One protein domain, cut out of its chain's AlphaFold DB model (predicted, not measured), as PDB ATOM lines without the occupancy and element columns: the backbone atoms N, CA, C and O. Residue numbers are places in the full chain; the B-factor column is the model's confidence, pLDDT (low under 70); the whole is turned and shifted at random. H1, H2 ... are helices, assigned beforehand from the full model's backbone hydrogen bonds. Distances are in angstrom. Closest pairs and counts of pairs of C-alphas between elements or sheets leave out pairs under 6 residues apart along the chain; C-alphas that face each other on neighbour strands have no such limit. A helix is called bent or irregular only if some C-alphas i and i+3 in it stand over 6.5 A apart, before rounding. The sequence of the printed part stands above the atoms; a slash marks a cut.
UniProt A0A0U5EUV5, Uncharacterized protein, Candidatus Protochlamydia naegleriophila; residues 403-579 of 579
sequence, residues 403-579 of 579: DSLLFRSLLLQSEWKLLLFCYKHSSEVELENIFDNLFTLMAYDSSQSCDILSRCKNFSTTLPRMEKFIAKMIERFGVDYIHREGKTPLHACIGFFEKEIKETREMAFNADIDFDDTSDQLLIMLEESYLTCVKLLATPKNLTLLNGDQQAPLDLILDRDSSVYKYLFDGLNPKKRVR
ATOM      1  N   ASP A 403     196.267 205.642 227.844       74.62
ATOM      2  CA  ASP A 403     195.604 204.559 227.110       74.62
ATOM      3  C   ASP A 403     196.536 203.819 226.147       74.62
ATOM      4  O   ASP A 403     196.175 202.770 225.617       74.62
ATOM      5  N   SER A 404     197.755 204.321 225.947       78.81
ATOM      6  CA  SER A 404     198.746 203.643 225.128       78.81
ATOM      7  C   SER A 404     199.190 202.356 225.815       78.81
ATOM      8  O   SER A 404     199.701 202.356 226.942       78.81
ATOM      9  N   LEU A 405     199.055 201.240 225.098       70.94
ATOM     10  CA  LEU A 405     199.606 199.943 225.495       70.94
ATOM     11  C   LEU A 405     201.110 200.036 225.792       70.94
ATOM     12  O   LEU A 405     201.599 199.336 226.685       70.94
ATOM     13  N   LEU A 406     201.819 200.937 225.097       75.00
ATOM     14  CA  LEU A 406     203.224 201.244 225.341       75.00
ATOM     15  C   LEU A 406     203.415 201.792 226.754       75.00
ATOM     16  O   LEU A 406     204.201 201.236 227.511       75.00
ATOM     17  N   PHE A 407     202.663 202.823 227.151       83.50
ATOM     18  CA  PHE A 407     202.820 203.427 228.473       83.50
ATOM     19  C   PHE A 407     202.582 202.411 229.593       83.50
ATOM     20  O   PHE A 407     203.416 202.286 230.485       83.50
ATOM     21  N   ARG A 408     201.498 201.627 229.518       81.25
ATOM     22  CA  ARG A 408     201.183 200.616 230.543       81.25
ATOM     23  C   ARG A 408     202.262 199.543 230.630       81.25
ATOM     24  O   ARG A 408     202.743 199.245 231.718       81.25
ATOM     25  N   SER A 409     202.674 199.006 229.485       78.62
ATOM     26  CA  SER A 409     203.724 197.988 229.417       78.62
ATOM     27  C   SER A 409     205.040 198.481 230.006       78.62
ATOM     28  O   SER A 409     205.651 197.813 230.837       78.62
ATOM     29  N   LEU A 410     205.466 199.672 229.587       79.62
ATOM     30  CA  LEU A 410     206.723 200.250 230.023       79.62
ATOM     31  C   LEU A 410     206.679 200.650 231.498       79.62
ATOM     32  O   LEU A 410     207.673 200.483 232.202       79.62
ATOM     33  N   LEU A 411     205.552 201.181 231.984       83.00
ATOM     34  CA  LEU A 411     205.409 201.608 233.373       83.00
ATOM     35  C   LEU A 411     205.683 200.440 234.322       83.00
ATOM     36  O   LEU A 411     206.527 200.579 235.209       83.00
ATOM     37  N   LEU A 412     205.051 199.290 234.064       80.19
ATOM     38  CA  LEU A 412     205.246 198.062 234.832       80.19
ATOM     39  C   LEU A 412     206.694 197.571 234.759       80.19
ATOM     40  O   LEU A 412     207.340 197.376 235.785       80.19
ATOM     41  N   GLN A 413     207.247 197.439 233.550       77.00
ATOM     42  CA  GLN A 413     208.606 196.912 233.370       77.00
ATOM     43  C   GLN A 413     209.694 197.845 233.917       77.00
ATOM     44  O   GLN A 413     210.755 197.398 234.348       77.00
ATOM     45  N   SER A 414     209.442 199.155 233.920       73.44
ATOM     46  CA  SER A 414     210.335 200.147 234.519       73.44
ATOM     47  C   SER A 414     210.231 200.202 236.041       73.44
ATOM     48  O   SER A 414     210.891 201.051 236.647       73.44
ATOM     49  N   GLU A 415     209.393 199.354 236.655       82.25
ATOM     50  CA  GLU A 415     209.035 199.415 238.071       82.25
ATOM     51  C   GLU A 415     208.623 200.851 238.463       82.25
ATOM     52  O   GLU A 415     209.053 201.392 239.481       82.25
ATOM     53  N   TRP A 416     207.865 201.549 237.617       87.69
ATOM     54  CA  TRP A 416     207.413 202.923 237.868       87.69
ATOM     55  C   TRP A 416     208.504 204.012 237.845       87.69
ATOM     56  O   TRP A 416     208.211 205.178 238.130       87.69
ATOM     57  N   LYS A 417     209.750 203.714 237.429       83.44
ATOM     58  CA  LYS A 417     210.774 204.759 237.167       83.44
ATOM     59  C   LYS A 417     210.289 205.779 236.134       83.44
ATOM     60  O   LYS A 417     210.688 206.944 236.176       83.44
ATOM     61  N   LEU A 418     209.400 205.350 235.239       83.56
ATOM     62  CA  LEU A 418     208.837 206.186 234.193       83.56
ATOM     63  C   LEU A 418     207.943 207.324 234.671       83.56
ATOM     64  O   LEU A 418     207.836 208.314 233.954       83.56
ATOM     65  N   LEU A 419     207.362 207.264 235.871       87.44
ATOM     66  CA  LEU A 419     206.517 208.357 236.359       87.44
ATOM     67  C   LEU A 419     207.285 209.675 236.493       87.44
ATOM     68  O   LEU A 419     206.834 210.723 236.035       87.44
ATOM     69  N   LEU A 420     208.482 209.629 237.085       86.12
ATOM     70  CA  LEU A 420     209.323 210.820 237.240       86.12
ATOM     71  C   LEU A 420     209.865 211.322 235.902       86.12
ATOM     72  O   LEU A 420     210.118 212.518 235.746       86.12
ATOM     73  N   PHE A 421     210.050 210.411 234.953       85.62
ATOM     74  CA  PHE A 421     210.407 210.755 233.589       85.62
ATOM     75  C   PHE A 421     209.248 211.489 232.891       85.62
ATOM     76  O   PHE A 421     209.458 212.591 232.384       85.62
ATOM     77  N   CYS A 422     208.023 210.962 232.969       87.12
ATOM     78  CA  CYS A 422     206.831 211.611 232.420       87.12
ATOM     79  C   CYS A 422     206.634 212.990 233.048       87.12
ATOM     80  O   CYS A 422     206.486 213.968 232.326       87.12
ATOM     81  N   TYR A 423     206.778 213.116 234.375       89.69
ATOM     82  CA  TYR A 423     206.716 214.408 235.077       89.69
ATOM     83  C   TYR A 423     207.592 215.498 234.433       89.69
ATOM     84  O   TYR A 423     207.216 216.671 234.401       89.69
ATOM     85  N   LYS A 424     208.773 215.119 233.933       89.62
ATOM     86  CA  LYS A 424     209.747 216.042 233.341       89.62
ATOM     87  C   LYS A 424     209.474 216.343 231.862       89.62
ATOM     88  O   LYS A 424     209.813 217.439 231.422       89.62
ATOM     89  N   HIS A 425     208.923 215.393 231.108       86.12
ATOM     90  CA  HIS A 425     208.906 215.443 229.639       86.12
ATOM     91  C   HIS A 425     207.514 215.481 229.003       86.12
ATOM     92  O   HIS A 425     207.409 215.864 227.842       86.12
ATOM     93  N   SER A 426     206.465 215.122 229.738       87.06
ATOM     94  CA  SER A 426     205.091 215.117 229.239       87.06
ATOM     95  C   SER A 426     204.437 216.496 229.343       87.06
ATOM     96  O   SER A 426     204.791 217.328 230.190       87.06
ATOM     97  N   SER A 427     203.456 216.732 228.474       88.75
ATOM     98  CA  SER A 427     202.582 217.904 228.533       88.75
ATOM     99  C   SER A 427     201.715 217.897 229.799       88.75
ATOM    100  O   SER A 427     201.532 216.865 230.445       88.75
ATOM    101  N   GLU A 428     201.153 219.052 230.166       89.94
ATOM    102  CA  GLU A 428     200.270 219.145 231.339       89.94
ATOM    103  C   GLU A 428     199.038 218.246 231.209       89.94
ATOM    104  O   GLU A 428     198.713 217.537 232.152       89.94
ATOM    105  N   VAL A 429     198.431 218.185 230.022       89.25
ATOM    106  CA  VAL A 429     197.261 217.336 229.748       89.25
ATOM    107  C   VAL A 429     197.592 215.848 229.901       89.25
ATOM    108  O   VAL A 429     196.800 215.087 230.452       89.25
ATOM    109  N   GLU A 430     198.762 215.411 229.434       87.50
ATOM    110  CA  GLU A 430     199.207 214.023 229.611       87.50
ATOM    111  C   GLU A 430     199.488 213.704 231.077       87.50
ATOM    112  O   GLU A 430     199.124 212.630 231.550       87.50
ATOM    113  N   LEU A 431     200.109 214.632 231.809       89.88
ATOM    114  CA  LEU A 431     200.379 214.459 233.233       89.88
ATOM    115  C   LEU A 431     199.105 214.392 234.061       89.88
ATOM    116  O   LEU A 431     199.007 213.527 234.928       89.88
ATOM    117  N   GLU A 432     198.135 215.255 233.772       89.50
ATOM    118  CA  GLU A 432     196.803 215.183 234.361       89.50
ATOM    119  C   GLU A 432     196.176 213.814 234.101       89.50
ATOM    120  O   GLU A 432     195.820 213.132 235.053       89.50
ATOM    121  N   ASN A 433     196.166 213.343 232.849       88.94
ATOM    122  CA  ASN A 433     195.627 212.022 232.511       88.94
ATOM    123  C   ASN A 433     196.358 210.871 233.233       88.94
ATOM    124  O   ASN A 433     195.718 209.911 233.664       88.94
ATOM    125  N   ILE A 434     197.689 210.931 233.364       90.19
ATOM    126  CA  ILE A 434     198.472 209.924 234.103       90.19
ATOM    127  C   ILE A 434     198.110 209.954 235.591       90.19
ATOM    128  O   ILE A 434     197.972 208.901 236.209       90.19
ATOM    129  N   PHE A 435     197.965 211.143 236.174       91.19
ATOM    130  CA  PHE A 435     197.648 211.315 237.589       91.19
ATOM    131  C   PHE A 435     196.224 210.881 237.925       91.19
ATOM    132  O   PHE A 435     196.015 210.160 238.898       91.19
ATOM    133  N   ASP A 436     195.283 211.234 237.060       89.31
ATOM    134  CA  ASP A 436     193.882 210.827 237.104       89.31
ATOM    135  C   ASP A 436     193.721 209.309 237.149       89.31
ATOM    136  O   ASP A 436     192.912 208.769 237.904       89.31
ATOM    137  N   ASN A 437     194.570 208.605 236.405       90.31
ATOM    138  CA  ASN A 437     194.534 207.156 236.315       90.31
ATOM    139  C   ASN A 437     195.604 206.449 237.158       90.31
ATOM    140  O   ASN A 437     195.757 205.230 237.046       90.31
ATOM    141  N   LEU A 438     196.332 207.170 238.016       92.38
ATOM    142  CA  LEU A 438     197.473 206.638 238.767       92.38
ATOM    143  C   LEU A 438     197.098 205.393 239.579       92.38
ATOM    144  O   LEU A 438     197.765 204.363 239.509       92.38
ATOM    145  N   PHE A 439     195.991 205.467 240.313       92.56
ATOM    146  CA  PHE A 439     195.523 204.367 241.154       92.56
ATOM    147  C   PHE A 439     194.905 203.220 240.344       92.56
ATOM    148  O   PHE A 439     195.005 202.062 240.742       92.56
ATOM    149  N   THR A 440     194.350 203.508 239.165       91.69
ATOM    150  CA  THR A 440     193.917 202.476 238.210       91.69
ATOM    151  C   THR A 440     195.119 201.697 237.666       91.69
ATOM    152  O   THR A 440     195.059 200.475 237.547       91.69
ATOM    153  N   LEU A 441     196.232 202.383 237.377       90.50
ATOM    154  CA  LEU A 441     197.491 201.753 236.962       90.50
ATOM    155  C   LEU A 441     198.092 200.900 238.083       90.50
ATOM    156  O   LEU A 441     198.543 199.790 237.812       90.50
ATOM    157  N   MET A 442     198.055 201.381 239.329       90.75
ATOM    158  CA  MET A 442     198.508 200.612 240.496       90.75
ATOM    159  C   MET A 442     197.673 199.343 240.691       90.75
ATOM    160  O   MET A 442     198.229 198.272 240.917       90.75
ATOM    161  N   ALA A 443     196.346 199.441 240.568       91.38
ATOM    162  CA  ALA A 443     195.460 198.281 240.654       91.38
ATOM    163  C   ALA A 443     195.746 197.268 239.535       91.38
ATOM    164  O   ALA A 443     195.742 196.059 239.768       91.38
ATOM    165  N   TYR A 444     196.032 197.753 238.321       90.50
ATOM    166  CA  TYR A 444     196.439 196.897 237.212       90.50
ATOM    167  C   TYR A 444     197.765 196.178 237.503       90.50
ATOM    168  O   TYR A 444     197.825 194.965 237.328       90.50
ATOM    169  N   ASP A 445     198.786 196.879 238.007       88.81
ATOM    170  CA  ASP A 445     200.069 196.283 238.414       88.81
ATOM    171  C   ASP A 445     199.889 195.218 239.511       88.81
ATOM    172  O   ASP A 445     200.323 194.072 239.369       88.81
ATOM    173  N   SER A 446     199.136 195.554 240.567       89.00
ATOM    174  CA  SER A 446     198.825 194.621 241.659       89.00
ATOM    175  C   SER A 446     198.139 193.350 241.146       89.00
ATOM    176  O   SER A 446     198.465 192.241 241.573       89.00
ATOM    177  N   SER A 447     197.244 193.480 240.159       89.88
ATOM    178  CA  SER A 447     196.543 192.336 239.560       89.88
ATOM    179  C   SER A 447     197.445 191.383 238.766       89.88
ATOM    180  O   SER A 447     197.085 190.220 238.597       89.88
ATOM    181  N   GLN A 448     198.621 191.834 238.307       87.19
ATOM    182  CA  GLN A 448     199.600 190.963 237.638       87.19
ATOM    183  C   GLN A 448     200.366 190.074 238.631       87.19
ATOM    184  O   GLN A 448     200.999 189.095 238.235       87.19
ATOM    185  N   SER A 449     200.309 190.397 239.924       86.31
ATOM    186  CA  SER A 449     200.983 189.654 240.986       86.31
ATOM    187  C   SER A 449     200.026 188.631 241.591       86.31
ATOM    188  O   SER A 449     199.073 188.991 242.282       86.31
ATOM    189  N   CYS A 450     200.274 187.350 241.318       85.25
ATOM    190  CA  CYS A 450     199.375 186.263 241.715       85.25
ATOM    191  C   CYS A 450     199.539 185.792 243.171       85.25
ATOM    192  O   CYS A 450     198.646 185.119 243.682       85.25
ATOM    193  N   ASP A 451     200.636 186.153 243.845       90.56
ATOM    194  CA  ASP A 451     200.911 185.764 245.231       90.56
ATOM    195  C   ASP A 451     201.374 186.946 246.107       90.56
ATOM    196  O   ASP A 451     201.803 187.996 245.613       90.56
ATOM    197  N   ILE A 452     201.269 186.766 247.431       89.75
ATOM    198  CA  ILE A 452     201.600 187.780 248.447       89.75
ATOM    199  C   ILE A 452     203.075 188.193 248.367       89.75
ATOM    200  O   ILE A 452     203.388 189.372 248.515       89.75
ATOM    201  N   LEU A 453     203.988 187.254 248.102       89.81
ATOM    202  CA  LEU A 453     205.426 187.528 248.051       89.81
ATOM    203  C   LEU A 453     205.779 188.441 246.867       89.81
ATOM    204  O   LEU A 453     206.530 189.408 247.015       89.81
ATOM    205  N   SER A 454     205.201 188.162 245.702       90.19
ATOM    206  CA  SER A 454     205.336 188.945 244.477       90.19
ATOM    207  C   SER A 454     204.716 190.330 244.651       90.19
ATOM    208  O   SER A 454     205.361 191.323 244.318       90.19
ATOM    209  N   ARG A 455     203.524 190.417 245.271       92.00
ATOM    210  CA  ARG A 455     202.904 191.701 245.652       92.00
ATOM    211  C   ARG A 455     203.805 192.500 246.592       92.00
ATOM    212  O   ARG A 455     204.072 193.667 246.321       92.00
ATOM    213  N   CYS A 456     204.330 191.879 247.649       91.38
ATOM    214  CA  CYS A 456     205.240 192.516 248.604       91.38
ATOM    215  C   CYS A 456     206.492 193.064 247.911       91.38
ATOM    216  O   CYS A 456     206.854 194.227 248.098       91.38
ATOM    217  N   LYS A 457     207.131 192.260 247.054       91.31
ATOM    218  CA  LYS A 457     208.300 192.696 246.285       91.31
ATOM    219  C   LYS A 457     207.960 193.877 245.375       91.31
ATOM    220  O   LYS A 457     208.691 194.868 245.387       91.31
ATOM    221  N   ASN A 458     206.852 193.809 244.643       90.69
ATOM    222  CA  ASN A 458     206.433 194.877 243.741       90.69
ATOM    223  C   ASN A 458     206.150 196.169 244.516       90.69
ATOM    224  O   ASN A 458     206.810 197.180 244.269       90.69
ATOM    225  N   PHE A 459     205.289 196.127 245.535       94.00
ATOM    226  CA  PHE A 459     204.938 197.298 246.341       94.00
ATOM    227  C   PHE A 459     206.128 197.938 247.061       94.00
ATOM    228  O   PHE A 459     206.186 199.165 247.153       94.00
ATOM    229  N   SER A 460     207.123 197.146 247.479       93.44
ATOM    230  CA  SER A 460     208.348 197.676 248.097       93.44
ATOM    231  C   SER A 460     209.128 198.620 247.169       93.44
ATOM    232  O   SER A 460     209.861 199.496 247.628       93.44
ATOM    233  N   THR A 461     208.947 198.470 245.852       90.88
ATOM    234  CA  THR A 461     209.602 199.296 244.831       90.88
ATOM    235  C   THR A 461     208.686 200.381 244.266       90.88
ATOM    236  O   THR A 461     209.155 201.490 243.995       90.88
ATOM    237  N   THR A 462     207.391 200.090 244.101       92.00
ATOM    238  CA  THR A 462     206.439 200.961 243.400       92.00
ATOM    239  C   THR A 462     205.846 202.041 244.301       92.00
ATOM    240  O   THR A 462     205.800 203.200 243.879       92.00
ATOM    241  N   LEU A 463     205.492 201.729 245.555       94.44
ATOM    242  CA  LEU A 463     204.856 202.694 246.465       94.44
ATOM    243  C   LEU A 463     205.725 203.936 246.737       94.44
ATOM    244  O   LEU A 463     205.228 205.044 246.523       94.44
ATOM    245  N   PRO A 464     207.032 203.827 247.067       95.12
ATOM    246  CA  PRO A 464     207.855 205.018 247.298       95.12
ATOM    247  C   PRO A 464     207.999 205.903 246.047       95.12
ATOM    248  O   PRO A 464     208.145 207.125 246.131       95.12
ATOM    249  N   ARG A 465     207.975 205.294 244.851       93.19
ATOM    250  CA  ARG A 465     208.047 206.016 243.569       93.19
ATOM    251  C   ARG A 465     206.732 206.737 243.278       93.19
ATOM    252  O   ARG A 465     206.768 207.894 242.854       93.19
ATOM    253  N   MET A 466     205.606 206.085 243.559       94.69
ATOM    254  CA  MET A 466     204.271 206.665 243.470       94.69
ATOM    255  C   MET A 466     204.118 207.855 244.426       94.69
ATOM    256  O   MET A 466     203.745 208.934 243.977       94.69
ATOM    257  N   GLU A 467     204.472 207.713 245.706       95.69
ATOM    258  CA  GLU A 467     204.424 208.800 246.700       95.69
ATOM    259  C   GLU A 467     205.212 210.030 246.241       95.69
ATOM    260  O   GLU A 467     204.717 211.160 246.262       95.69
ATOM    261  N   LYS A 468     206.441 209.806 245.759       95.81
ATOM    262  CA  LYS A 468     207.293 210.871 245.228       95.81
ATOM    263  C   LYS A 468     206.679 211.537 243.997       95.81
ATOM    264  O   LYS A 468     206.809 212.750 243.842       95.81
ATOM    265  N   PHE A 469     206.038 210.769 243.117       94.50
ATOM    266  CA  PHE A 469     205.327 211.315 241.963       94.50
ATOM    267  C   PHE A 469     204.110 212.143 242.391       94.50
ATOM    268  O   PHE A 469     203.979 213.272 241.928       94.50
ATOM    269  N   ILE A 470     203.287 211.654 243.326       95.12
ATOM    270  CA  ILE A 470     202.137 212.386 243.883       95.12
ATOM    271  C   ILE A 470     202.588 213.723 244.476       95.12
ATOM    272  O   ILE A 470     202.011 214.759 244.150       95.12
ATOM    273  N   ALA A 471     203.653 213.727 245.285       95.75
ATOM    274  CA  ALA A 471     204.198 214.951 245.868       95.75
ATOM    275  C   ALA A 471     204.584 215.978 244.788       95.75
ATOM    276  O   ALA A 471     204.202 217.144 244.872       95.75
ATOM    277  N   LYS A 472     205.265 215.535 243.724       95.31
ATOM    278  CA  LYS A 472     205.616 216.397 242.586       95.31
ATOM    279  C   LYS A 472     204.401 216.896 241.805       95.31
ATOM    280  O   LYS A 472     204.387 218.038 241.359       95.31
ATOM    281  N   MET A 473     203.385 216.056 241.630       93.88
ATOM    282  CA  MET A 473     202.155 216.446 240.940       93.88
ATOM    283  C   MET A 473     201.384 217.500 241.730       93.88
ATOM    284  O   MET A 473     200.938 218.484 241.150       93.88
ATOM    285  N   ILE A 474     201.325 217.367 243.053       93.44
ATOM    286  CA  ILE A 474     200.754 218.379 243.945       93.44
ATOM    287  C   ILE A 474     201.504 219.710 243.847       93.44
ATOM    288  O   ILE A 474     200.866 220.759 243.779       93.44
ATOM    289  N   GLU A 475     202.841 219.687 243.828       93.31
ATOM    290  CA  GLU A 475     203.647 220.903 243.659       93.31
ATOM    291  C   GLU A 475     203.316 221.629 242.347       93.31
ATOM    292  O   GLU A 475     203.347 222.859 242.300       93.31
ATOM    293  N   ARG A 476     202.994 220.872 241.290       92.88
ATOM    294  CA  ARG A 476     202.754 221.401 239.944       92.88
ATOM    295  C   ARG A 476     201.309 221.844 239.696       92.88
ATOM    296  O   ARG A 476     201.107 222.933 239.172       92.88
ATOM    297  N   PHE A 477     200.326 221.021 240.053       89.06
ATOM    298  CA  PHE A 477     198.901 221.240 239.746       89.06
ATOM    299  C   PHE A 477     198.094 221.769 240.939       89.06
ATOM    300  O   PHE A 477     196.954 222.205 240.783       89.06
ATOM    301  N   GLY A 478     198.682 221.759 242.137       88.69
ATOM    302  CA  GLY A 478     197.964 221.985 243.382       88.69
ATOM    303  C   GLY A 478     197.169 220.752 243.820       88.69
ATOM    304  O   GLY A 478     196.869 219.849 243.042       88.69
ATOM    305  N   VAL A 479     196.819 220.706 245.105       80.31
ATOM    306  CA  VAL A 479     196.107 219.556 245.690       80.31
ATOM    307  C   VAL A 479     194.615 219.552 245.327       80.31
ATOM    308  O   VAL A 479     193.984 218.502 245.295       80.31
ATOM    309  N   ASP A 480     194.039 220.717 245.020       81.50
ATOM    310  CA  ASP A 480     192.595 220.917 244.809       81.50
ATOM    311  C   ASP A 480     192.107 220.547 243.393       81.50
ATOM    312  O   ASP A 480     191.045 221.016 242.960       81.50
ATOM    313  N   TYR A 481     192.890 219.742 242.672       79.81
ATOM    314  CA  TYR A 481     192.564 219.222 241.350       79.81
ATOM    315  C   TYR A 481     191.328 218.307 241.421       79.81
ATOM    316  O   TYR A 481     191.274 217.370 242.222       79.81
ATOM    317  N   ILE A 482     190.319 218.592 240.595       78.19
ATOM    318  CA  ILE A 482     189.073 217.819 240.518       78.19
ATOM    319  C   ILE A 482     189.063 217.092 239.174       78.19
ATOM    320  O   ILE A 482     189.058 217.739 238.128       78.19
ATOM    321  N   HIS A 483     189.023 215.760 239.209       78.12
ATOM    322  CA  HIS A 483     188.944 214.921 238.014       78.12
ATOM    323  C   HIS A 483     187.622 215.159 237.266       78.12
ATOM    324  O   HIS A 483     186.602 215.527 237.855       78.12
ATOM    325  N   ARG A 484     187.599 214.834 235.967       74.31
ATOM    326  CA  ARG A 484     186.418 214.892 235.077       74.31
ATOM    327  C   ARG A 484     185.129 214.213 235.591       74.31
ATOM    328  O   ARG A 484     184.058 214.562 235.112       74.31
ATOM    329  N   GLU A 485     185.199 213.297 236.562       78.62
ATOM    330  CA  GLU A 485     184.024 212.622 237.160       78.62
ATOM    331  C   GLU A 485     183.601 213.196 238.528       78.62
ATOM    332  O   GLU A 485     182.798 212.595 239.240       78.62
ATOM    333  N   GLY A 486     184.191 214.313 238.965       81.00
ATOM    334  CA  GLY A 486     183.977 214.846 240.315       81.00
ATOM    335  C   GLY A 486     184.671 214.042 241.422       81.00
ATOM    336  O   GLY A 486     184.593 214.412 242.589       81.00
ATOM    337  N   LYS A 487     185.392 212.967 241.087       85.62
ATOM    338  CA  LYS A 487     186.286 212.275 242.022       85.62
ATOM    339  C   LYS A 487     187.547 213.112 242.210       85.62
ATOM    340  O   LYS A 487     188.174 213.530 241.246       85.62
ATOM    341  N   THR A 488     187.946 213.366 243.446       90.38
ATOM    342  CA  THR A 488     189.292 213.908 243.694       90.38
ATOM    343  C   THR A 488     190.316 212.768 243.676       90.38
ATOM    344  O   THR A 488     189.947 211.623 243.969       90.38
ATOM    345  N   PRO A 489     191.607 213.047 243.430       91.75
ATOM    346  CA  PRO A 489     192.669 212.052 243.590       91.75
ATOM    347  C   PRO A 489     192.675 211.394 244.982       91.75
ATOM    348  O   PRO A 489     193.050 210.232 245.116       91.75
ATOM    349  N   LEU A 490     192.188 212.098 246.016       94.62
ATOM    350  CA  LEU A 490     192.009 211.549 247.365       94.62
ATOM    351  C   LEU A 490     190.976 210.407 247.407       94.62
ATOM    352  O   LEU A 490     191.223 209.404 248.069       94.62
ATOM    353  N   HIS A 491     189.855 210.516 246.682       94.88
ATOM    354  CA  HIS A 491     188.864 209.433 246.610       94.88
ATOM    355  C   HIS A 491     189.449 208.189 245.935       94.88
ATOM    356  O   HIS A 491     189.258 207.077 246.422       94.88
ATOM    357  N   ALA A 492     190.179 208.380 244.831       93.31
ATOM    358  CA  ALA A 492     190.832 207.285 244.116       93.31
ATOM    359  C   ALA A 492     191.912 206.607 244.978       93.31
ATOM    360  O   ALA A 492     191.978 205.379 245.018       93.31
ATOM    361  N   CYS A 493     192.690 207.398 245.725       95.75
ATOM    362  CA  CYS A 493     193.679 206.910 246.685       95.75
ATOM    363  C   CYS A 493     193.043 206.007 247.748       95.75
ATOM    364  O   CYS A 493     193.497 204.883 247.947       95.75
ATOM    365  N   ILE A 494     191.985 206.486 248.410       96.31
ATOM    366  CA  ILE A 494     191.278 205.733 249.455       96.31
ATOM    367  C   ILE A 494     190.700 204.439 248.882       96.31
ATOM    368  O   ILE A 494     190.967 203.362 249.406       96.31
ATOM    369  N   GLY A 495     189.983 204.523 247.757       95.25
ATOM    370  CA  GLY A 495     189.380 203.347 247.128       95.25
ATOM    371  C   GLY A 495     190.397 202.266 246.749       95.25
ATOM    372  O   GLY A 495     190.119 201.082 246.931       95.25
ATOM    373  N   PHE A 496     191.579 202.657 246.260       95.88
ATOM    374  CA  PHE A 496     192.659 201.723 245.944       95.88
ATOM    375  C   PHE A 496     193.200 201.022 247.195       95.88
ATOM    376  O   PHE A 496     193.188 199.793 247.250       95.88
ATOM    377  N   PHE A 497     193.634 201.774 248.209       97.25
ATOM    378  CA  PHE A 497     194.267 201.176 249.386       97.25
ATOM    379  C   PHE A 497     193.297 200.340 250.232       97.25
ATOM    380  O   PHE A 497     193.674 199.255 250.664       97.25
ATOM    381  N   GLU A 498     192.045 200.776 250.422       97.12
ATOM    382  CA  GLU A 498     191.032 199.981 251.142       97.12
ATOM    383  C   GLU A 498     190.788 198.632 250.454       97.12
ATOM    384  O   GLU A 498     190.676 197.594 251.112       97.12
ATOM    385  N   LYS A 499     190.745 198.635 249.116       96.06
ATOM    386  CA  LYS A 499     190.589 197.418 248.322       96.06
ATOM    387  C   LYS A 499     191.805 196.499 248.464       96.06
ATOM    388  O   LYS A 499     191.625 195.325 248.773       96.06
ATOM    389  N   GLU A 500     193.020 197.010 248.274       95.69
ATOM    390  CA  GLU A 500     194.246 196.199 248.340       95.69
ATOM    391  C   GLU A 500     194.514 195.641 249.745       95.69
ATOM    392  O   GLU A 500     194.910 194.482 249.880       95.69
ATOM    393  N   ILE A 501     194.254 196.418 250.805       96.00
ATOM    394  CA  ILE A 501     194.363 195.951 252.197       96.00
ATOM    395  C   ILE A 501     193.362 194.822 252.451       96.00
ATOM    396  O   ILE A 501     193.724 193.792 253.024       96.00
ATOM    397  N   LYS A 502     192.112 194.980 252.000       95.62
ATOM    398  CA  LYS A 502     191.086 193.942 252.130       95.62
ATOM    399  C   LYS A 502     191.485 192.662 251.393       95.62
ATOM    400  O   LYS A 502     191.464 191.598 252.005       95.62
ATOM    401  N   GLU A 503     191.876 192.763 250.124       94.56
ATOM    402  CA  GLU A 503     192.327 191.609 249.335       94.56
ATOM    403  C   GLU A 503     193.527 190.917 249.989       94.56
ATOM    404  O   GLU A 503     193.558 189.696 250.078       94.56
ATOM    405  N   THR A 504     194.491 191.683 250.507       93.12
ATOM    406  CA  THR A 504     195.673 191.130 251.184       93.12
ATOM    407  C   THR A 504     195.291 190.371 252.457       93.12
ATOM    408  O   THR A 504     195.788 189.267 252.676       93.12
ATOM    409  N   ARG A 505     194.364 190.903 253.267       93.56
ATOM    410  CA  ARG A 505     193.833 190.209 254.457       93.56
ATOM    411  C   ARG A 505     193.088 188.925 254.080       93.56
ATOM    412  O   ARG A 505     193.254 187.906 254.744       93.56
ATOM    413  N   GLU A 506     192.295 188.954 253.008       93.25
ATOM    414  CA  GLU A 506     191.592 187.770 252.497       93.25
ATOM    415  C   GLU A 506     192.569 186.707 251.971       93.25
ATOM    416  O   GLU A 506     192.389 185.520 252.241       93.25
ATOM    417  N   MET A 507     193.629 187.112 251.264       90.88
ATOM    418  CA  MET A 507     194.686 186.201 250.813       90.88
ATOM    419  C   MET A 507     195.442 185.583 251.990       90.88
ATOM    420  O   MET A 507     195.657 184.374 251.987       90.88
ATOM    421  N   ALA A 508     195.800 186.383 252.999       89.69
ATOM    422  CA  ALA A 508     196.484 185.906 254.199       89.69
ATOM    423  C   ALA A 508     195.631 184.882 254.961       89.69
ATOM    424  O   ALA A 508     196.120 183.817 255.327       89.69
ATOM    425  N   PHE A 509     194.330 185.152 255.112       89.56
ATOM    426  CA  PHE A 509     193.402 184.232 255.768       89.56
ATOM    427  C   PHE A 509     193.227 182.909 255.003       89.56
ATOM    428  O   PHE A 509     193.136 181.849 255.613       89.56
ATOM    429  N   ASN A 510     193.182 182.959 253.668       88.94
ATOM    430  CA  ASN A 510     192.959 181.775 252.832       88.94
ATOM    431  C   ASN A 510     194.212 180.914 252.618       88.94
ATOM    432  O   ASN A 510     194.084 179.775 252.171       88.94
ATOM    433  N   ALA A 511     195.411 181.449 252.861       82.25
ATOM    434  CA  ALA A 511     196.651 180.772 252.499       82.25
ATOM    435  C   ALA A 511     196.985 179.558 253.383       82.25
ATOM    436  O   ALA A 511     197.783 178.748 252.932       82.25
ATOM    437  N   ASP A 512     196.398 179.409 254.582       73.88
ATOM    438  CA  ASP A 512     196.569 178.274 255.529       73.88
ATOM    439  C   ASP A 512     198.041 177.843 255.781       73.88
ATOM    440  O   ASP A 512     198.330 176.738 256.238       73.88
ATOM    441  N   ILE A 513     198.994 178.717 255.448       59.22
ATOM    442  CA  ILE A 513     200.445 178.518 255.482       59.22
ATOM    443  C   ILE A 513     201.023 179.668 256.314       59.22
ATOM    444  O   ILE A 513     200.555 180.795 256.168       59.22
ATOM    445  N   ASP A 514     202.045 179.379 257.134       66.81
ATOM    446  CA  ASP A 514     202.805 180.264 258.052       66.81
ATOM    447  C   ASP A 514     203.485 181.502 257.387       66.81
ATOM    448  O   ASP A 514     204.599 181.887 257.737       66.81
ATOM    449  N   PHE A 515     202.854 182.154 256.409       61.97
ATOM    450  CA  PHE A 515     203.316 183.380 255.746       61.97
ATOM    451  C   PHE A 515     203.068 184.659 256.563       61.97
ATOM    452  O   PHE A 515     203.188 185.747 255.993       61.97
ATOM    453  N   ASP A 516     202.761 184.538 257.858       72.38
ATOM    454  CA  ASP A 516     202.306 185.639 258.723       72.38
ATOM    455  C   ASP A 516     203.221 186.870 258.588       72.38
ATOM    456  O   ASP A 516     202.766 187.965 258.261       72.38
ATOM    457  N   ASP A 517     204.540 186.651 258.621       89.19
ATOM    458  CA  ASP A 517     205.534 187.723 258.514       89.19
ATOM    459  C   ASP A 517     205.480 188.494 257.177       89.19
ATOM    460  O   ASP A 517     205.699 189.705 257.148       89.19
ATOM    461  N   THR A 518     205.204 187.827 256.047       90.56
ATOM    462  CA  THR A 518     205.201 188.492 254.723       90.56
ATOM    463  C   THR A 518     203.894 189.237 254.474       90.56
ATOM    464  O   THR A 518     203.915 190.337 253.917       90.56
ATOM    465  N   SER A 519     202.756 188.663 254.879       91.62
ATOM    466  CA  SER A 519     201.470 189.362 254.818       91.62
ATOM    467  C   SER A 519     201.451 190.572 255.741       91.62
ATOM    468  O   SER A 519     201.020 191.640 255.307       91.62
ATOM    469  N   ASP A 520     201.984 190.445 256.957       93.56
ATOM    470  CA  ASP A 520     202.087 191.555 257.903       93.56
ATOM    471  C   ASP A 520     203.008 192.649 257.371       93.56
ATOM    472  O   ASP A 520     202.649 193.826 257.393       93.56
ATOM    473  N   GLN A 521     204.160 192.276 256.806       94.75
ATOM    474  CA  GLN A 521     205.059 193.236 256.168       94.75
ATOM    475  C   GLN A 521     204.369 193.992 255.023       94.75
ATOM    476  O   GLN A 521     204.504 195.215 254.925       94.75
ATOM    477  N   LEU A 522     203.619 193.289 254.169       94.12
ATOM    478  CA  LEU A 522     202.876 193.915 253.078       94.12
ATOM    479  C   LEU A 522     201.767 194.843 253.602       94.12
ATOM    480  O   LEU A 522     201.617 195.953 253.091       94.12
ATOM    481  N   LEU A 523     201.019 194.429 254.626       95.31
ATOM    482  CA  LEU A 523     199.977 195.256 255.242       95.31
ATOM    483  C   LEU A 523     200.560 196.526 255.864       95.31
ATOM    484  O   LEU A 523     200.039 197.608 255.604       95.31
ATOM    485  N   ILE A 524     201.672 196.418 256.595       96.12
ATOM    486  CA  ILE A 524     202.380 197.572 257.166       96.12
ATOM    487  C   ILE A 524     202.798 198.541 256.056       96.12
ATOM    488  O   ILE A 524     202.516 199.734 256.147       96.12
ATOM    489  N   MET A 525     203.411 198.039 254.977       96.31
ATOM    490  CA  MET A 525     203.804 198.875 253.836       96.31
ATOM    491  C   MET A 525     202.607 199.592 253.201       96.31
ATOM    492  O   MET A 525     202.681 200.788 252.923       96.31
ATOM    493  N   LEU A 526     201.499 198.876 252.972       95.88
ATOM    494  CA  LEU A 526     200.285 199.463 252.407       95.88
ATOM    495  C   LEU A 526     199.706 200.534 253.333       95.88
ATOM    496  O   LEU A 526     199.380 201.616 252.857       95.88
ATOM    497  N   GLU A 527     199.607 200.277 254.637       96.44
ATOM    498  CA  GLU A 527     199.069 201.226 255.619       96.44
ATOM    499  C   GLU A 527     199.940 202.489 255.754       96.44
ATOM    500  O   GLU A 527     199.414 203.607 255.809       96.44
ATOM    501  N   GLU A 528     201.268 202.343 255.755       97.12
ATOM    502  CA  GLU A 528     202.208 203.469 255.800       97.12
ATOM    503  C   GLU A 528     202.126 204.337 254.539       97.12
ATOM    504  O   GLU A 528     202.010 205.570 254.631       97.12
ATOM    505  N   SER A 529     202.130 203.713 253.359       97.12
ATOM    506  CA  SER A 529     202.003 204.421 252.084       97.12
ATOM    507  C   SER A 529     200.624 205.043 251.896       97.12
ATOM    508  O   SER A 529     200.520 206.164 251.389       97.12
ATOM    509  N   TYR A 530     199.567 204.378 252.364       97.75
ATOM    510  CA  TYR A 530     198.205 204.902 252.356       97.75
ATOM    511  C   TYR A 530     198.116 206.196 253.165       97.75
ATOM    512  O   TYR A 530     197.691 207.234 252.647       97.75
ATOM    513  N   LEU A 531     198.604 206.182 254.409       97.56
ATOM    514  CA  LEU A 531     198.632 207.374 255.250       97.56
ATOM    515  C   LEU A 531     199.476 208.495 254.636       97.56
ATOM    516  O   LEU A 531     199.095 209.667 254.713       97.56
ATOM    517  N   THR A 532     200.613 208.157 254.029       97.81
ATOM    518  CA  THR A 532     201.496 209.126 253.369       97.81
ATOM    519  C   THR A 532     200.804 209.796 252.184       97.81
ATOM    520  O   THR A 532     200.752 211.026 252.121       97.81
ATOM    521  N   CYS A 533     200.187 209.020 251.290       96.31
ATOM    522  CA  CYS A 533     199.455 209.553 250.140       96.31
ATOM    523  C   CYS A 533     198.250 210.398 250.566       96.31
ATOM    524  O   CYS A 533     198.034 211.482 250.024       96.31
ATOM    525  N   VAL A 534     197.503 209.963 251.586       96.69
ATOM    526  CA  VAL A 534     196.370 210.728 252.124       96.69
ATOM    527  C   VAL A 534     196.823 212.071 252.688       96.69
ATOM    528  O   VAL A 534     196.202 213.089 252.394       96.69
ATOM    529  N   LYS A 535     197.924 212.114 253.446       96.62
ATOM    530  CA  LYS A 535     198.486 213.374 253.963       96.62
ATOM    531  C   LYS A 535     198.882 214.342 252.851       96.62
ATOM    532  O   LYS A 535     198.734 215.546 253.025       96.62
ATOM    533  N   LEU A 536     199.392 213.822 251.736       95.75
ATOM    534  CA  LEU A 536     199.740 214.628 250.569       95.75
ATOM    535  C   LEU A 536     198.481 215.186 249.877       95.75
ATOM    536  O   LEU A 536     198.449 216.354 249.504       95.75
ATOM    537  N   LEU A 537     197.433 214.369 249.733       95.06
ATOM    538  CA  LEU A 537     196.236 214.687 248.942       95.06
ATOM    539  C   LEU A 537     195.104 215.385 249.721       95.06
ATOM    540  O   LEU A 537     194.168 215.922 249.118       95.06
ATOM    541  N   ALA A 538     195.144 215.364 251.052       94.75
ATOM    542  CA  ALA A 538     194.102 215.938 251.893       94.75
ATOM    543  C   ALA A 538     194.249 217.461 252.035       94.75
ATOM    544  O   ALA A 538     195.105 217.965 252.762       94.75
ATOM    545  N   THR A 539     193.336 218.205 251.413       93.25
ATOM    546  CA  THR A 539     193.080 219.623 251.710       93.25
ATOM    547  C   THR A 539     191.719 219.817 252.354       93.25
ATOM    548  O   THR A 539     190.818 219.009 252.127       93.25
ATOM    549  N   PRO A 540     191.496 220.933 253.080       93.25
ATOM    550  CA  PRO A 540     190.172 221.272 253.603       93.25
ATOM    551  C   PRO A 540     189.059 221.195 252.548       93.25
ATOM    552  O   PRO A 540     187.950 220.767 252.850       93.25
ATOM    553  N   LYS A 541     189.368 221.561 251.297       92.19
ATOM    554  CA  LYS A 541     188.442 221.460 250.169       92.19
ATOM    555  C   LYS A 541     188.176 219.998 249.798       92.19
ATOM    556  O   LYS A 541     187.021 219.577 249.808       92.19
ATOM    557  N   ASN A 542     189.225 219.216 249.537       91.94
ATOM    558  CA  ASN A 542     189.098 217.821 249.111       91.94
ATOM    559  C   ASN A 542     188.422 216.927 250.152       91.94
ATOM    560  O   ASN A 542     187.739 215.986 249.764       91.94
ATOM    561  N   LEU A 543     188.569 217.231 251.446       93.88
ATOM    562  CA  LEU A 543     187.936 216.492 252.547       93.88
ATOM    563  C   LEU A 543     186.404 216.535 252.524       93.88
ATOM    564  O   LEU A 543     185.761 215.646 253.072       93.88
ATOM    565  N   THR A 544     185.828 217.585 251.940       94.06
ATOM    566  CA  THR A 544     184.375 217.827 251.938       94.06
ATOM    567  C   THR A 544     183.734 217.600 250.576       94.06
ATOM    568  O   THR A 544     182.510 217.637 250.460       94.06
ATOM    569  N   LEU A 545     184.548 217.395 249.537       93.25
ATOM    570  CA  LEU A 545     184.052 217.210 248.185       93.25
ATOM    571  C   LEU A 545     183.435 215.819 248.066       93.25
ATOM    572  O   LEU A 545     184.067 214.842 248.446       93.25
ATOM    573  N   LEU A 546     182.210 215.741 247.556       93.94
ATOM    574  CA  LEU A 546     181.518 214.473 247.352       93.94
ATOM    575  C   LEU A 546     181.879 213.900 245.981       93.94
ATOM    576  O   LEU A 546     181.963 214.643 245.002       93.94
ATOM    577  N   ASN A 547     182.060 212.584 245.906       93.06
ATOM    578  CA  ASN A 547     182.195 211.885 244.632       93.06
ATOM    579  C   ASN A 547     180.843 211.797 243.881       93.06
ATOM    580  O   ASN A 547     179.806 212.275 244.350       93.06
ATOM    581  N   GLY A 548     180.842 211.150 242.709       89.00
ATOM    582  CA  GLY A 548     179.624 210.920 241.916       89.00
ATOM    583  C   GLY A 548     178.510 210.168 242.661       89.00
ATOM    584  O   GLY A 548     177.335 210.389 242.371       89.00
ATOM    585  N   ASP A 549     178.866 209.367 243.667       92.88
ATOM    586  CA  ASP A 549     177.946 208.597 244.513       92.88
ATOM    587  C   ASP A 549     177.510 209.358 245.780       92.88
ATOM    588  O   ASP A 549     176.895 208.782 246.675       92.88
ATOM    589  N   GLN A 550     177.799 210.663 245.865       94.44
ATOM    590  CA  GLN A 550     177.495 211.524 247.017       94.44
ATOM    591  C   GLN A 550     178.192 211.102 248.323       94.44
ATOM    592  O   GLN A 550     177.710 211.414 249.411       94.44
ATOM    593  N   GLN A 551     179.329 210.411 248.232       94.81
ATOM    594  CA  GLN A 551     180.140 210.004 249.379       94.81
ATOM    595  C   GLN A 551     181.334 210.944 249.541       94.81
ATOM    596  O   GLN A 551     182.002 211.275 248.559       94.81
ATOM    597  N   ALA A 552     181.613 211.363 250.776       94.62
ATOM    598  CA  ALA A 552     182.836 212.082 251.108       94.62
ATOM    599  C   ALA A 552     184.016 211.096 251.242       94.62
ATOM    600  O   ALA A 552     183.799 209.907 251.491       94.62
ATOM    601  N   PRO A 553     185.280 211.560 251.185       95.62
ATOM    602  CA  PRO A 553     186.448 210.698 251.375       95.62
ATOM    603  C   PRO A 553     186.406 209.886 252.676       95.62
ATOM    604  O   PRO A 553     186.790 208.722 252.691       95.62
ATOM    605  N   LEU A 554     185.909 210.485 253.766       96.56
ATOM    606  CA  LEU A 554     185.796 209.819 255.065       96.56
ATOM    607  C   LEU A 554     184.815 208.630 255.031       96.56
ATOM    608  O   LEU A 554     185.027 207.654 255.747       96.56
ATOM    609  N   ASP A 555     183.773 208.694 254.195       96.56
ATOM    610  CA  ASP A 555     182.744 207.651 254.092       96.56
ATOM    611  C   ASP A 555     183.252 206.386 253.384       96.56
ATOM    612  O   ASP A 555     182.645 205.322 253.509       96.56
ATOM    613  N   LEU A 556     184.358 206.494 252.642       96.00
ATOM    614  CA  LEU A 556     184.955 205.388 251.891       96.00
ATOM    615  C   LEU A 556     185.866 204.491 252.741       96.00
ATOM    616  O   LEU A 556     186.251 203.417 252.285       96.00
ATOM    617  N   ILE A 557     186.219 204.914 253.957       96.81
ATOM    618  CA  ILE A 557     187.154 204.196 254.828       96.81
ATOM    619  C   ILE A 557     186.396 203.150 255.637       96.81
ATOM    620  O   ILE A 557     185.492 203.483 256.410       96.81
ATOM    621  N   LEU A 558     186.779 201.882 255.488       94.81
ATOM    622  CA  LEU A 558     186.091 200.775 256.150       94.81
ATOM    623  C   LEU A 558     186.504 200.659 257.622       94.81
ATOM    624  O   LEU A 558     185.664 200.416 258.491       94.81
ATOM    625  N   ASP A 559     187.790 200.866 257.908       94.81
ATOM    626  CA  ASP A 559     188.353 200.773 259.253       94.81
ATOM    627  C   ASP A 559     188.388 202.143 259.948       94.81
ATOM    628  O   ASP A 559     189.258 202.986 259.701       94.81
ATOM    629  N   ARG A 560     187.445 202.352 260.872       95.94
ATOM    630  CA  ARG A 560     187.324 203.592 261.657       95.94
ATOM    631  C   ARG A 560     188.411 203.765 262.717       95.94
ATOM    632  O   ARG A 560     188.583 204.870 263.230       95.94
ATOM    633  N   ASP A 561     189.141 202.705 263.044       95.50
ATOM    634  CA  ASP A 561     190.252 202.760 263.988       95.50
ATOM    635  C   ASP A 561     191.598 203.006 263.293       95.50
ATOM    636  O   ASP A 561     192.588 203.317 263.974       95.50
ATOM    637  N   SER A 562     191.624 202.967 261.957       96.25
ATOM    638  CA  SER A 562     192.817 203.224 261.153       96.25
ATOM    639  C   SER A 562     193.406 204.619 261.389       96.25
ATOM    640  O   SER A 562     192.724 205.601 261.720       96.25
ATOM    641  N   SER A 563     194.721 204.725 261.193       96.88
ATOM    642  CA  SER A 563     195.445 206.000 261.256       96.88
ATOM    643  C   SER A 563     194.935 207.005 260.214       96.88
ATOM    644  O   SER A 563     194.887 208.206 260.488       96.88
ATOM    645  N   VAL A 564     194.495 206.509 259.053       96.94
ATOM    646  CA  VAL A 564     193.927 207.295 257.955       96.94
ATOM    647  C   VAL A 564     192.575 207.896 258.334       96.94
ATOM    648  O   VAL A 564     192.398 209.108 258.191       96.94
ATOM    649  N   TYR A 565     191.652 207.098 258.887       97.12
ATOM    650  CA  TYR A 565     190.355 207.601 259.351       97.12
ATOM    651  C   TYR A 565     190.531 208.708 260.390       97.12
ATOM    652  O   TYR A 565     189.963 209.792 260.255       97.12
ATOM    653  N   LYS A 566     191.369 208.460 261.407       96.56
ATOM    654  CA  LYS A 566     191.658 209.433 262.472       96.56
ATOM    655  C   LYS A 566     192.208 210.740 261.905       96.56
ATOM    656  O   LYS A 566     191.730 211.809 262.276       96.56
ATOM    657  N   TYR A 567     193.155 210.659 260.968       96.75
ATOM    658  CA  TYR A 567     193.737 211.832 260.316       96.75
ATOM    659  C   TYR A 567     192.690 212.659 259.550       96.75
ATOM    660  O   TYR A 567     192.626 213.879 259.715       96.75
ATOM    661  N   LEU A 568     191.840 212.010 258.749       95.94
ATOM    662  CA  LEU A 568     190.806 212.686 257.958       95.94
ATOM    663  C   LEU A 568     189.686 213.265 258.837       95.94
ATOM    664  O   LEU A 568     189.244 214.394 258.616       95.94
ATOM    665  N   PHE A 569     189.271 212.535 259.877       95.56
ATOM    666  CA  PHE A 569     188.275 212.990 260.847       95.56
ATOM    667  C   PHE A 569     188.742 214.234 261.616       95.56
ATOM    668  O   PHE A 569     187.979 215.196 261.763       95.56
ATOM    669  N   ASP A 570     189.997 214.245 262.072       94.69
ATOM    670  CA  ASP A 570     190.600 215.404 262.738       94.69
ATOM    671  C   ASP A 570     190.753 216.601 261.782       94.69
ATOM    672  O   ASP A 570     190.630 217.752 262.206       94.69
ATOM    673  N   GLY A 571     190.981 216.349 260.487       93.25
ATOM    674  CA  GLY A 571     191.020 217.383 259.449       93.25
ATOM    675  C   GLY A 571     189.667 218.061 259.201       93.25
ATOM    676  O   GLY A 571     189.622 219.273 258.992       93.25
ATOM    677  N   LEU A 572     188.566 217.302 259.266       92.38
ATOM    678  CA  LEU A 572     187.191 217.811 259.135       92.38
ATOM    679  C   LEU A 572     186.705 218.546 260.386       92.38
ATOM    680  O   LEU A 572     185.952 219.515 260.295       92.38
ATOM    681  N   ASN A 573     187.158 218.099 261.555       89.56
ATOM    682  CA  ASN A 573     186.873 218.717 262.839       89.56
ATOM    683  C   ASN A 573     188.159 219.297 263.418       89.56
ATOM    684  O   ASN A 573     188.651 218.755 264.415       89.56
ATOM    685  N   PRO A 574     188.706 220.396 262.858       75.38
ATOM    686  CA  PRO A 574     189.849 221.050 263.459       75.38
ATOM    687  C   PRO A 574     189.381 221.546 264.823       75.38
ATOM    688  O   PRO A 574     188.756 222.604 264.937       75.38
ATOM    689  N   LYS A 575     189.615 220.738 265.871       70.44
ATOM    690  CA  LYS A 575     189.329 221.099 267.259       70.44
ATOM    691  C   LYS A 575     189.856 222.509 267.395       70.44
ATOM    692  O   LYS A 575     191.018 222.723 267.045       70.44
ATOM    693  N   LYS A 576     189.009 223.460 267.824       57.75
ATOM    694  CA  LYS A 576     189.434 224.818 268.186       57.75
ATOM    695  C   LYS A 576     190.683 224.631 269.034       57.75
ATOM    696  O   LYS A 576     190.555 224.254 270.197       57.75
ATOM    697  N   ARG A 577     191.873 224.764 268.437       49.72
ATOM    698  CA  ARG A 577     193.129 224.655 269.169       49.72
ATOM    699  C   ARG A 577     193.011 225.791 270.159       49.72
ATOM    700  O   ARG A 577     192.976 226.949 269.745       49.72
ATOM    701  N   VAL A 578     192.762 225.432 271.416       52.62
ATOM    702  CA  VAL A 578     192.717 226.368 272.529       52.62
ATOM    703  C   VAL A 578     194.063 227.075 272.453       52.62
ATOM    704  O   VAL A 578     195.098 226.420 272.578       52.62
ATOM    705  N   ARG A 579     194.018 228.338 272.023       46.44
ATOM    706  CA  ARG A 579     195.195 229.177 271.818       46.44
ATOM    707  C   ARG A 579     195.900 229.412 273.138       46.44
ATOM    708  O   ARG A 579     195.173 229.602 274.139       46.44
TER     709      ARG A 579
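Overview. This is residues 403 to 579 of the 579 residues of an uncharacterized protein of Candidatus Protochlamydia naegleriophila (UniProt A0A0U5EUV5). Look first for an up-and-down bundle of four helices, H4, H5, H6 and H7, each running against the one before it in the chain, set two by two with H5 beside H7 and H4 beside H6. The short helices H1, H2 and H3 gather on the H4 and H5 side, and H8 and H9 cover part of the H6 and H7 side. The printed part has 177 residues with nine named helices, H1 to H9 in chain order, and no named strand; the class is all helix. It is compact, with a radius of gyration of the C-alphas of 16.8 A and spans of 51 by 41 by 32 A.

Along the chain. Find C-alpha 452 at (201.600, 187.780, 248.447); from there H5, the longest helix, runs 34.7 A through residues 452 to 477, with a kink of 37 degrees near residue 461. It is neither bent nor irregular, but only just: C-alphas 461 and 464 are 6.5 A apart. H6, residues 489 to 510, spans 31.7 A, H7, residues 516 to 537, 31.2 A, and H4, residues 438 to 448, 15.9 A. H1 begins at C-alpha 405, (199.606, 199.943, 225.495), and covers residues 405 to 413; H2 is 417 to 425 and H3 is 428 to 436. H8 is 553 to 556, and H9, 563 to 572, ends at C-alpha 572, (187.191, 217.811, 259.135).

Arrangement. Start at H5, which touches H7 at a shallow tilt of 7 degrees, the same way; their closest C-alphas, Cys 456 and Leu 522, are 5.2 A apart. H6 is the hub, touching four helices. H6 and H7 form a hairpin, opposite ways at 8 degrees, closest at the C-alphas of Leu 490 and Leu 537, 5.5 A. H5 and H6, also a hairpin, only just touch, with 3 pairs of C-alphas within 8 A, closest at Ile 452 and Thr 504, 7.3 A. H6 touches H4 with residues 492 to 496 alone, closest at the C-alphas of Phe 439 and Phe 496, 6.2 A. H2 touches H5, at Leu 420 and Phe 469, C-alphas 6.2 A apart, but H1 and H2 touch only at the corner. H3 touches no helix but is near H2 and H5. H8 touches H6, closest at the C-alphas of Pro 553 and His 491, 5.5 A apart, and H9 touches H7, closest at the C-alphas of Val 564 and Leu 531, 5.4 A apart. Every O i to N i+4 pair is within hydrogen-bond range in H1, H3, H4, H6, H7 and H9, against 4 of 5 in H2 and 19 of 22 in H5; H8 is too short for such a pair.

Size, cuts and confidence. The C-alphas farthest apart, Leu 405 and Arg 579, are 55.0 A apart. The printed part has no cut and ends at the chain's last residue. The links H5 to H6 and H7 to H8 are long, with 11 and 15 residues. Look for pLDDT under 70 at residues 513 to 515 and 576 to 579; the mean of the printed part is 89.1.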